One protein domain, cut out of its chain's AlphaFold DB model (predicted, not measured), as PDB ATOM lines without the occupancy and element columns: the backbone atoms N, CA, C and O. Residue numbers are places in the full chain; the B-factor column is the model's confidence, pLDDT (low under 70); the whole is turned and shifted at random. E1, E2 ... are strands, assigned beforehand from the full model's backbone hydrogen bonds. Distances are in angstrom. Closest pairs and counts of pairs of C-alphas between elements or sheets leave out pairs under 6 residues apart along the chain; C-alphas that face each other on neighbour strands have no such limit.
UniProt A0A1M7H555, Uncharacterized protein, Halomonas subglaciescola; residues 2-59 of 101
ATOM      1  N   ALA A   2     -54.347 -34.440   0.538       31.92
ATOM      2  CA  ALA A   2     -53.600 -33.316   1.102       31.92
ATOM      3  C   ALA A   2     -53.157 -33.673   2.525       31.92
ATOM      4  O   ALA A   2     -53.992 -33.815   3.413       31.92
ATOM      5  N   ASN A   3     -51.851 -33.850   2.722       33.09
ATOM      6  CA  ASN A   3     -51.270 -34.206   4.010       33.09
ATOM      7  C   ASN A   3     -50.426 -33.027   4.495       33.09
ATOM      8  O   ASN A   3     -49.423 -32.702   3.871       33.09
ATOM      9  N   ALA A   4     -50.909 -32.404   5.571       30.47
ATOM     10  CA  ALA A   4     -50.255 -31.469   6.484       30.47
ATOM     11  C   ALA A   4     -49.017 -30.715   5.957       30.47
ATOM     12  O   ALA A   4     -47.913 -31.252   5.932       30.47
ATOM     13  N   ASP A   5     -49.217 -29.424   5.685       34.50
ATOM     14  CA  ASP A   5     -48.183 -28.398   5.546       34.50
ATOM     15  C   ASP A   5     -47.271 -28.336   6.794       34.50
ATOM     16  O   ASP A   5     -47.435 -27.497   7.684       34.50
ATOM     17  N   ASP A   6     -46.285 -29.226   6.871       36.38
ATOM     18  CA  ASP A   6     -44.992 -28.912   7.468       36.38
ATOM     19  C   ASP A   6     -44.238 -28.160   6.373       36.38
ATOM     20  O   ASP A   6     -43.629 -28.763   5.490       36.38
ATOM     21  N   TYR A   7     -44.397 -26.834   6.342       36.81
ATOM     22  CA  TYR A   7     -43.632 -25.968   5.448       36.81
ATOM     23  C   TYR A   7     -42.153 -26.152   5.816       36.81
ATOM     24  O   TYR A   7     -41.613 -25.456   6.679       36.81
ATOM     25  N   ILE A   8     -41.482 -27.114   5.176       43.78
ATOM     26  CA  ILE A   8     -40.039 -27.055   5.016       43.78
ATOM     27  C   ILE A   8     -39.851 -25.813   4.156       43.78
ATOM     28  O   ILE A   8     -39.994 -25.866   2.939       43.78
ATOM     29  N   TYR A   9     -39.604 -24.667   4.797       45.38
ATOM     30  CA  TYR A   9     -38.956 -23.536   4.144       45.38
ATOM     31  C   TYR A   9     -37.563 -24.031   3.757       45.38
ATOM     32  O   TYR A   9     -36.581 -23.822   4.469       45.38
ATOM     33  N   GLY A  10     -37.513 -24.836   2.701       53.00
ATOM     34  CA  GLY A  10     -36.289 -25.184   2.030       53.00
ATOM     35  C   GLY A  10     -35.757 -23.903   1.425       53.00
ATOM     36  O   GLY A  10     -36.534 -23.117   0.874       53.00
ATOM     37  N   GLN A  11     -34.462 -23.650   1.570       60.12
ATOM     38  CA  GLN A  11     -33.869 -22.554   0.820       60.12
ATOM     39  C   GLN A  11     -34.067 -22.837  -0.673       60.12
ATOM     40  O   GLN A  11     -33.894 -23.969  -1.130       60.12
ATOM     41  N   SER A  12     -34.496 -21.820  -1.424       66.44
ATOM     42  CA  SER A  12     -34.623 -21.932  -2.878       66.44
ATOM     43  C   SER A  12     -33.266 -22.334  -3.457       66.44
ATOM     44  O   SER A  12     -32.269 -21.672  -3.178       66.44
ATOM     45  N   GLY A  13     -33.225 -23.432  -4.213       72.25
ATOM     46  CA  GLY A  13     -31.983 -24.014  -4.735       72.25
ATOM     47  C   GLY A  13     -31.377 -25.143  -3.891       72.25
ATOM     48  O   GLY A  13     -30.430 -25.775  -4.349       72.25
ATOM     49  N   THR A  14     -31.930 -25.460  -2.716       77.94
ATOM     50  CA  THR A  14     -31.510 -26.628  -1.926       77.94
ATOM     51  C   THR A  14     -32.397 -27.834  -2.231       77.94
ATOM     52  O   THR A  14     -33.621 -27.778  -2.089       77.94
ATOM     53  N   THR A  15     -31.787 -28.964  -2.591       83.50
ATOM     54  CA  THR A  15     -32.481 -30.257  -2.665       83.50
ATOM     55  C   THR A  15     -32.428 -30.949  -1.309       83.50
ATOM     56  O   THR A  15     -31.375 -30.981  -0.675       83.50
ATOM     57  N   TYR A  16     -33.541 -31.538  -0.869       84.00
ATOM     58  CA  TYR A  16     -33.612 -32.252   0.406       84.00
ATOM     59  C   TYR A  16     -33.835 -33.747   0.191       84.00
ATOM     60  O   TYR A  16     -34.755 -34.156  -0.517       84.00
ATOM     61  N   HIS A  17     -33.028 -34.561   0.864       87.12
ATOM     62  CA  HIS A  17     -33.153 -36.011   0.905       87.12
ATOM     63  C   HIS A  17     -33.564 -36.458   2.300       87.12
ATOM     64  O   HIS A  17     -32.991 -36.028   3.301       87.12
ATOM     65  N   LYS A  18     -34.561 -37.338   2.376       89.12
ATOM     66  CA  LYS A  18     -35.022 -37.910   3.639       89.12
ATOM     67  C   LYS A  18     -34.572 -39.361   3.747       89.12
ATOM     68  O   LYS A  18     -34.891 -40.166   2.878       89.12
ATOM     69  N   ILE A  19     -33.874 -39.687   4.828       86.06
ATOM     70  CA  ILE A  19     -33.409 -41.033   5.164       86.06
ATOM     71  C   ILE A  19     -33.909 -41.336   6.578       86.06
ATOM     72  O   ILE A  19     -33.448 -40.746   7.553       86.06
ATOM     73  N   GLY A  20     -34.907 -42.214   6.699       90.62
ATOM     74  CA  GLY A  20     -35.544 -42.509   7.986       90.62
ATOM     75  C   GLY A  20     -36.157 -41.263   8.643       90.62
ATOM     76  O   GLY A  20     -37.014 -40.590   8.059       90.62
ATOM     77  N   SER A  21     -35.725 -40.958   9.870       89.06
ATOM     78  CA  SER A  21     -36.134 -39.762  10.621       89.06
ATOM     79  C   SER A  21     -35.264 -38.528  10.354       89.06
ATOM     80  O   SER A  21     -35.482 -37.476  10.962       89.06
ATOM     81  N   THR A  22     -34.323 -38.635   9.420       88.06
ATOM     82  CA  THR A  22     -33.351 -37.599   9.082       88.06
ATOM     83  C   THR A  22     -33.682 -36.964   7.745       88.06
ATOM     84  O   THR A  22     -33.988 -37.649   6.775       88.06
ATOM     85  N   THR A  23     -33.607 -35.641   7.674       89.31
ATOM     86  CA  THR A  23     -33.665 -34.867   6.429       89.31
ATOM     87  C   THR A  23     -32.343 -34.141   6.249       89.31
ATOM     88  O   THR A  23     -31.883 -33.499   7.188       89.31
ATOM     89  N   ILE A  24     -31.743 -34.236   5.066       87.62
ATOM     90  CA  ILE A  24     -30.435 -33.673   4.720       87.62
ATOM     91  C   ILE A  24     -30.625 -32.770   3.502       87.62
ATOM     92  O   ILE A  24     -31.191 -33.207   2.502       87.62
ATOM     93  N   GLY A  25     -30.202 -31.517   3.598       87.75
ATOM     94  CA  GLY A  25     -30.140 -30.575   2.489       87.75
ATOM     95  C   GLY A  25     -28.804 -30.669   1.756       87.75
ATOM     96  O   GLY A  25     -27.767 -30.931   2.365       87.75
ATOM     97  N   SER A  26     -28.815 -30.421   0.446       86.12
ATOM     98  CA  SER A  26     -27.598 -30.301  -0.373       86.12
ATOM     99  C   SER A  26     -26.691 -29.136   0.044       86.12
ATOM    100  O   SER A  26     -25.536 -29.089  -0.359       86.12
ATOM    101  N   ASP A  27     -27.206 -28.214   0.857       84.12
ATOM    102  CA  ASP A  27     -26.481 -27.116   1.506       84.12
ATOM    103  C   ASP A  27     -25.745 -27.545   2.792       84.12
ATOM    104  O   ASP A  27     -25.155 -26.713   3.479       84.12
ATOM    105  N   GLY A  28     -25.788 -28.834   3.148       83.06
ATOM    106  CA  GLY A  28     -25.184 -29.374   4.366       83.06
ATOM    107  C   GLY A  28     -26.055 -29.223   5.617       83.06
ATOM    108  O   GLY A  28     -25.685 -29.722   6.681       83.06
ATOM    109  N   SER A  29     -27.230 -28.590   5.517       86.44
ATOM    110  CA  SER A  29     -28.187 -28.557   6.624       86.44
ATOM    111  C   SER A  29     -28.757 -29.952   6.882       86.44
ATOM    112  O   SER A  29     -29.002 -30.731   5.961       86.44
ATOM    113  N   SER A  30     -29.016 -30.297   8.141       88.44
ATOM    114  CA  SER A  30     -29.775 -31.508   8.447       88.44
ATOM    115  C   SER A  30     -30.724 -31.323   9.617       88.44
ATOM    116  O   SER A  30     -30.562 -30.441  10.459       88.44
ATOM    117  N   ARG A  31     -31.772 -32.144   9.641       91.44
ATOM    118  CA  ARG A  31     -32.789 -32.192  10.691       91.44
ATOM    119  C   ARG A  31     -33.054 -33.644  11.052       91.44
ATOM    120  O   ARG A  31     -33.411 -34.430  10.181       91.44
ATOM    121  N   HIS A  32     -32.905 -33.985  12.322       92.88
ATOM    122  CA  HIS A  32     -33.225 -35.299  12.870       92.88
ATOM    123  C   HIS A  32     -34.476 -35.214  13.733       92.88
ATOM    124  O   HIS A  32     -34.584 -34.352  14.608       92.88
ATOM    125  N   ARG A  33     -35.423 -36.124  13.509       92.38
ATOM    126  CA  ARG A  33     -36.632 -36.243  14.323       92.38
ATOM    127  C   ARG A  33     -36.510 -37.414  15.295       92.38
ATOM    128  O   ARG A  33     -36.254 -38.542  14.881       92.38
ATOM    129  N   ILE A  34     -36.747 -37.154  16.575       89.75
ATOM    130  CA  ILE A  34     -36.820 -38.162  17.637       89.75
ATOM    131  C   ILE A  34     -38.155 -37.954  18.355       89.75
ATOM    132  O   ILE A  34     -38.345 -36.968  19.069       89.75
ATOM    133  N   GLY A  35     -39.117 -38.846  18.105       91.50
ATOM    134  CA  GLY A  35     -40.496 -38.680  18.571       91.50
ATOM    135  C   GLY A  35     -41.104 -37.350  18.104       91.50
ATOM    136  O   GLY A  35     -41.157 -37.055  16.906       91.50
ATOM    137  N   ASN A  36     -41.533 -36.524  19.061       90.88
ATOM    138  CA  ASN A  36     -42.105 -35.198  18.799       90.88
ATOM    139  C   ASN A  36     -41.065 -34.068  18.724       90.88
ATOM    140  O   ASN A  36     -41.436 -32.914  18.489       90.88
ATOM    141  N   THR A  37     -39.786 -34.386  18.910       90.69
ATOM    142  CA  THR A  37     -38.681 -33.428  18.892       90.69
ATOM    143  C   THR A  37     -37.988 -33.456  17.538       90.69
ATOM    144  O   THR A  37     -37.720 -34.518  16.983       90.69
ATOM    145  N   THR A  38     -37.694 -32.284  16.989       92.38
ATOM    146  CA  THR A  38     -36.840 -32.108  15.807       92.38
ATOM    147  C   THR A  38     -35.600 -31.334  16.221       92.38
ATOM    148  O   THR A  38     -35.733 -30.305  16.879       92.38
ATOM    149  N   VAL A  39     -34.420 -31.819  15.847       91.25
ATOM    150  CA  VAL A  39     -33.115 -31.208  16.132       91.25
ATOM    151  C   VAL A  39     -32.434 -30.888  14.807       91.25
ATOM    152  O   VAL A  39     -32.326 -31.759  13.945       91.25
ATOM    153  N   GLY A  40     -32.026 -29.639  14.624       90.56
ATOM    154  CA  GLY A  40     -31.263 -29.168  13.475       90.56
ATOM    155  C   GLY A  40     -29.757 -29.311  13.684       90.56
ATOM    156  O   GLY A  40     -29.269 -29.320  14.815       90.56
ATOM    157  N   SER A  41     -29.010 -29.384  12.584       89.12
ATOM    158  CA  SER A  41     -27.541 -29.374  12.579       89.12
ATOM    159  C   SER A  41     -26.932 -28.071  13.106       89.12
ATOM    160  O   SER A  41     -25.755 -28.041  13.438       89.12
ATOM    161  N   ASP A  42     -27.727 -27.005  13.206       86.88
ATOM    162  CA  ASP A  42     -27.375 -25.717  13.813       86.88
ATOM    163  C   ASP A  42     -27.535 -25.704  15.349       86.88
ATOM    164  O   ASP A  42     -27.424 -24.654  15.982       86.88
ATOM    165  N   GLY A  43     -27.844 -26.854  15.958       83.75
ATOM    166  CA  GLY A  43     -28.068 -26.995  17.397       83.75
ATOM    167  C   GLY A  43     -29.435 -26.491  17.871       83.75
ATOM    168  O   GLY A  43     -29.752 -26.595  19.059       83.75
ATOM    169  N   ARG A  44     -30.284 -25.968  16.975       88.75
ATOM    170  CA  ARG A  44     -31.649 -25.571  17.332       88.75
ATOM    171  C   ARG A  44     -32.546 -26.795  17.398       88.75
ATOM    172  O   ARG A  44     -32.430 -27.718  16.595       88.75
ATOM    173  N   SER A  45     -33.497 -26.796  18.323       90.00
ATOM    174  CA  SER A  45     -34.495 -27.857  18.398       90.00
ATOM    175  C   SER A  45     -35.893 -27.310  18.637       90.00
ATOM    176  O   SER A  45     -36.090 -26.168  19.061       90.00
ATOM    177  N   SER A  46     -36.889 -28.124  18.312       92.50
ATOM    178  CA  SER A  46     -38.283 -27.835  18.610       92.50
ATOM    179  C   SER A  46     -39.025 -29.099  18.995       92.50
ATOM    180  O   SER A  46     -38.922 -30.105  18.293       92.50
ATOM    181  N   THR A  47     -39.826 -29.016  20.048       93.81
ATOM    182  CA  THR A  47     -40.636 -30.116  20.564       93.81
ATOM    183  C   THR A  47     -42.107 -29.773  20.434       93.81
ATOM    184  O   THR A  47     -42.544 -28.690  20.832       93.81
ATOM    185  N   ARG A  48     -42.888 -30.700  19.876       92.56
ATOM    186  CA  ARG A  48     -44.345 -30.577  19.811       92.56
ATOM    187  C   ARG A  48     -45.000 -31.258  21.013       92.56
ATOM    188  O   ARG A  48     -44.744 -32.431  21.268       92.56
ATOM    189  N   ILE A  49     -45.871 -30.539  21.716       90.81
ATOM    190  CA  ILE A  49     -46.693 -31.060  22.817       90.81
ATOM    191  C   ILE A  49     -48.138 -30.650  22.535       90.81
ATOM    192  O   ILE A  49     -48.478 -29.469  22.598       90.81
ATOM    193  N   GLY A  50     -48.983 -31.615  22.157       92.69
ATOM    194  CA  GLY A  50     -50.339 -31.334  21.680       92.69
ATOM    195  C   GLY A  50     -50.337 -30.357  20.497       92.69
ATOM    196  O   GLY A  50     -49.655 -30.580  19.493       92.69
ATOM    197  N   ASN A  51     -51.064 -29.247  20.641       90.69
ATOM    198  CA  ASN A  51     -51.129 -28.172  19.643       90.69
ATOM    199  C   ASN A  51     -50.033 -27.105  19.803       90.69
ATOM    200  O   ASN A  51     -50.024 -26.115  19.063       90.69
ATOM    201  N   SER A  52     -49.116 -27.298  20.749       90.06
ATOM    202  CA  SER A  52     -48.042 -26.363  21.062       90.06
ATOM    203  C   SER A  52     -46.713 -26.835  20.483       90.06
ATOM    204  O   SER A  52     -46.422 -28.026  20.397       90.06
ATOM    205  N   THR A  53     -45.882 -25.887  20.070       92.81
ATOM    206  CA  THR A  53     -44.490 -26.100  19.667       92.81
ATOM    207  C   THR A  53     -43.608 -25.230  20.541       92.81
ATOM    208  O   THR A  53     -43.811 -24.019  20.593       92.81
ATOM    209  N   ILE A  54     -42.634 -25.842  21.203       91.75
ATOM    210  CA  ILE A  54     -41.653 -25.183  22.070       91.75
ATOM    211  C   ILE A  54     -40.303 -25.274  21.369       91.75
ATOM    212  O   ILE A  54     -39.934 -26.348  20.900       91.75
ATOM    213  N   ARG A  55     -39.581 -24.163  21.252       92.44
ATOM    214  CA  ARG A  55     -38.258 -24.092  20.621       92.44
ATOM    215  C   ARG A  55     -37.166 -24.024  21.685       92.44
ATOM    216  O   ARG A  55     -37.399 -23.526  22.783       92.44
ATOM    217  N   SER A  56     -35.963 -24.481  21.346       90.44
ATOM    218  CA  SER A  56     -34.809 -24.488  22.259       90.44
ATOM    219  C   SER A  56     -34.375 -23.100  22.729       90.44
ATOM    220  O   SER A  56     -33.764 -22.981  23.781       90.44
ATOM    221  N   ASN A  57     -34.725 -22.044  21.992       88.25
ATOM    222  CA  ASN A  57     -34.488 -20.654  22.384       88.25
ATOM    223  C   ASN A  57     -35.536 -20.107  23.380       88.25
ATOM    224  O   ASN A  57     -35.606 -18.899  23.584       88.25
ATOM    225  N   GLY A  58     -36.402 -20.962  23.933       85.19
ATOM    226  CA  GLY A  58     -37.464 -20.588  24.870       85.19
ATOM    227  C   GLY A  58     -38.737 -20.046  24.213       85.19
ATOM    228  O   GLY A  58     -39.781 -19.990  24.860       85.19
ATOM    229  N   SER A  59     -38.706 -19.698  22.922       90.75
ATOM    230  CA  SER A  59     -39.912 -19.267  22.213       90.75
ATOM    231  C   SER A  59     -40.887 -20.430  22.047       90.75
ATOM    232  O   SER A  59     -40.494 -21.559  21.746       90.75
TER     233      SER A  59
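What this domain is: This is residues 2 to 59 of the 101 residues of an uncharacterized protein of Halomonas subglaciescola (UniProt A0A1M7H555). A single layer of six short strands zigzags in chain order, E1 to E6, as a twisted, curling sheet with no named helix over either face. Before it comes a long stretch with no named element, residues 2 to 15, of which residues 2 to 7 stick out free. The printed part has 58 residues, 26 of them, under half, in the six named strands; the class is all strand, and the sheet, in the order E1 E2 E3 E4 E5 E6, is antiparallel throughout. It is only just compact, close to loose, with a radius of gyration of the C-alphas of 12.0 A and spans of 31 by 31 by 22 A.

Where its parts are: Start at C-alpha 2, at (-53.600, -33.316, 1.102), and go on to C-alpha 16 at (-33.612, -32.252, 0.406), where E1, residues 16 to 19, begins. Next come E2, residues 22 to 25, and E3, residues 30 to 34, 13.4 A long. Then find E4, residues 37 to 40, E5, residues 45 to 49, also 13.4 A, and E6, residues 52 to 55, ending at C-alpha 55 at (-38.258, -24.092, 20.621).

How they stand to each other: The six strands form a meander, each the antiparallel neighbour of the one before, and each successive pair is a hairpin. Look at E1 and E2: N 17 and O 24 are 2.8 A apart, within hydrogen-bond range. Likewise find N 23 and O 31 at 2.8 A for E2 and E3, N 32 and O 39 at 2.8 A for E3 and E4, N 38 and O 46 at 2.8 A for E4 and E5, and N 47 and O 54 at 2.8 A for E5 and E6. The edge strands E1 and E6 are apart; from edge to edge the strands' lines turn by 77 degrees.

The domain as a whole: The C-alphas of Gly 13 and Gly 50 are the two farthest apart, at 33.0 A. The printed part has no cut, and the five links between strands are tight. The pLDDT is under 70 in residues 2 to 12.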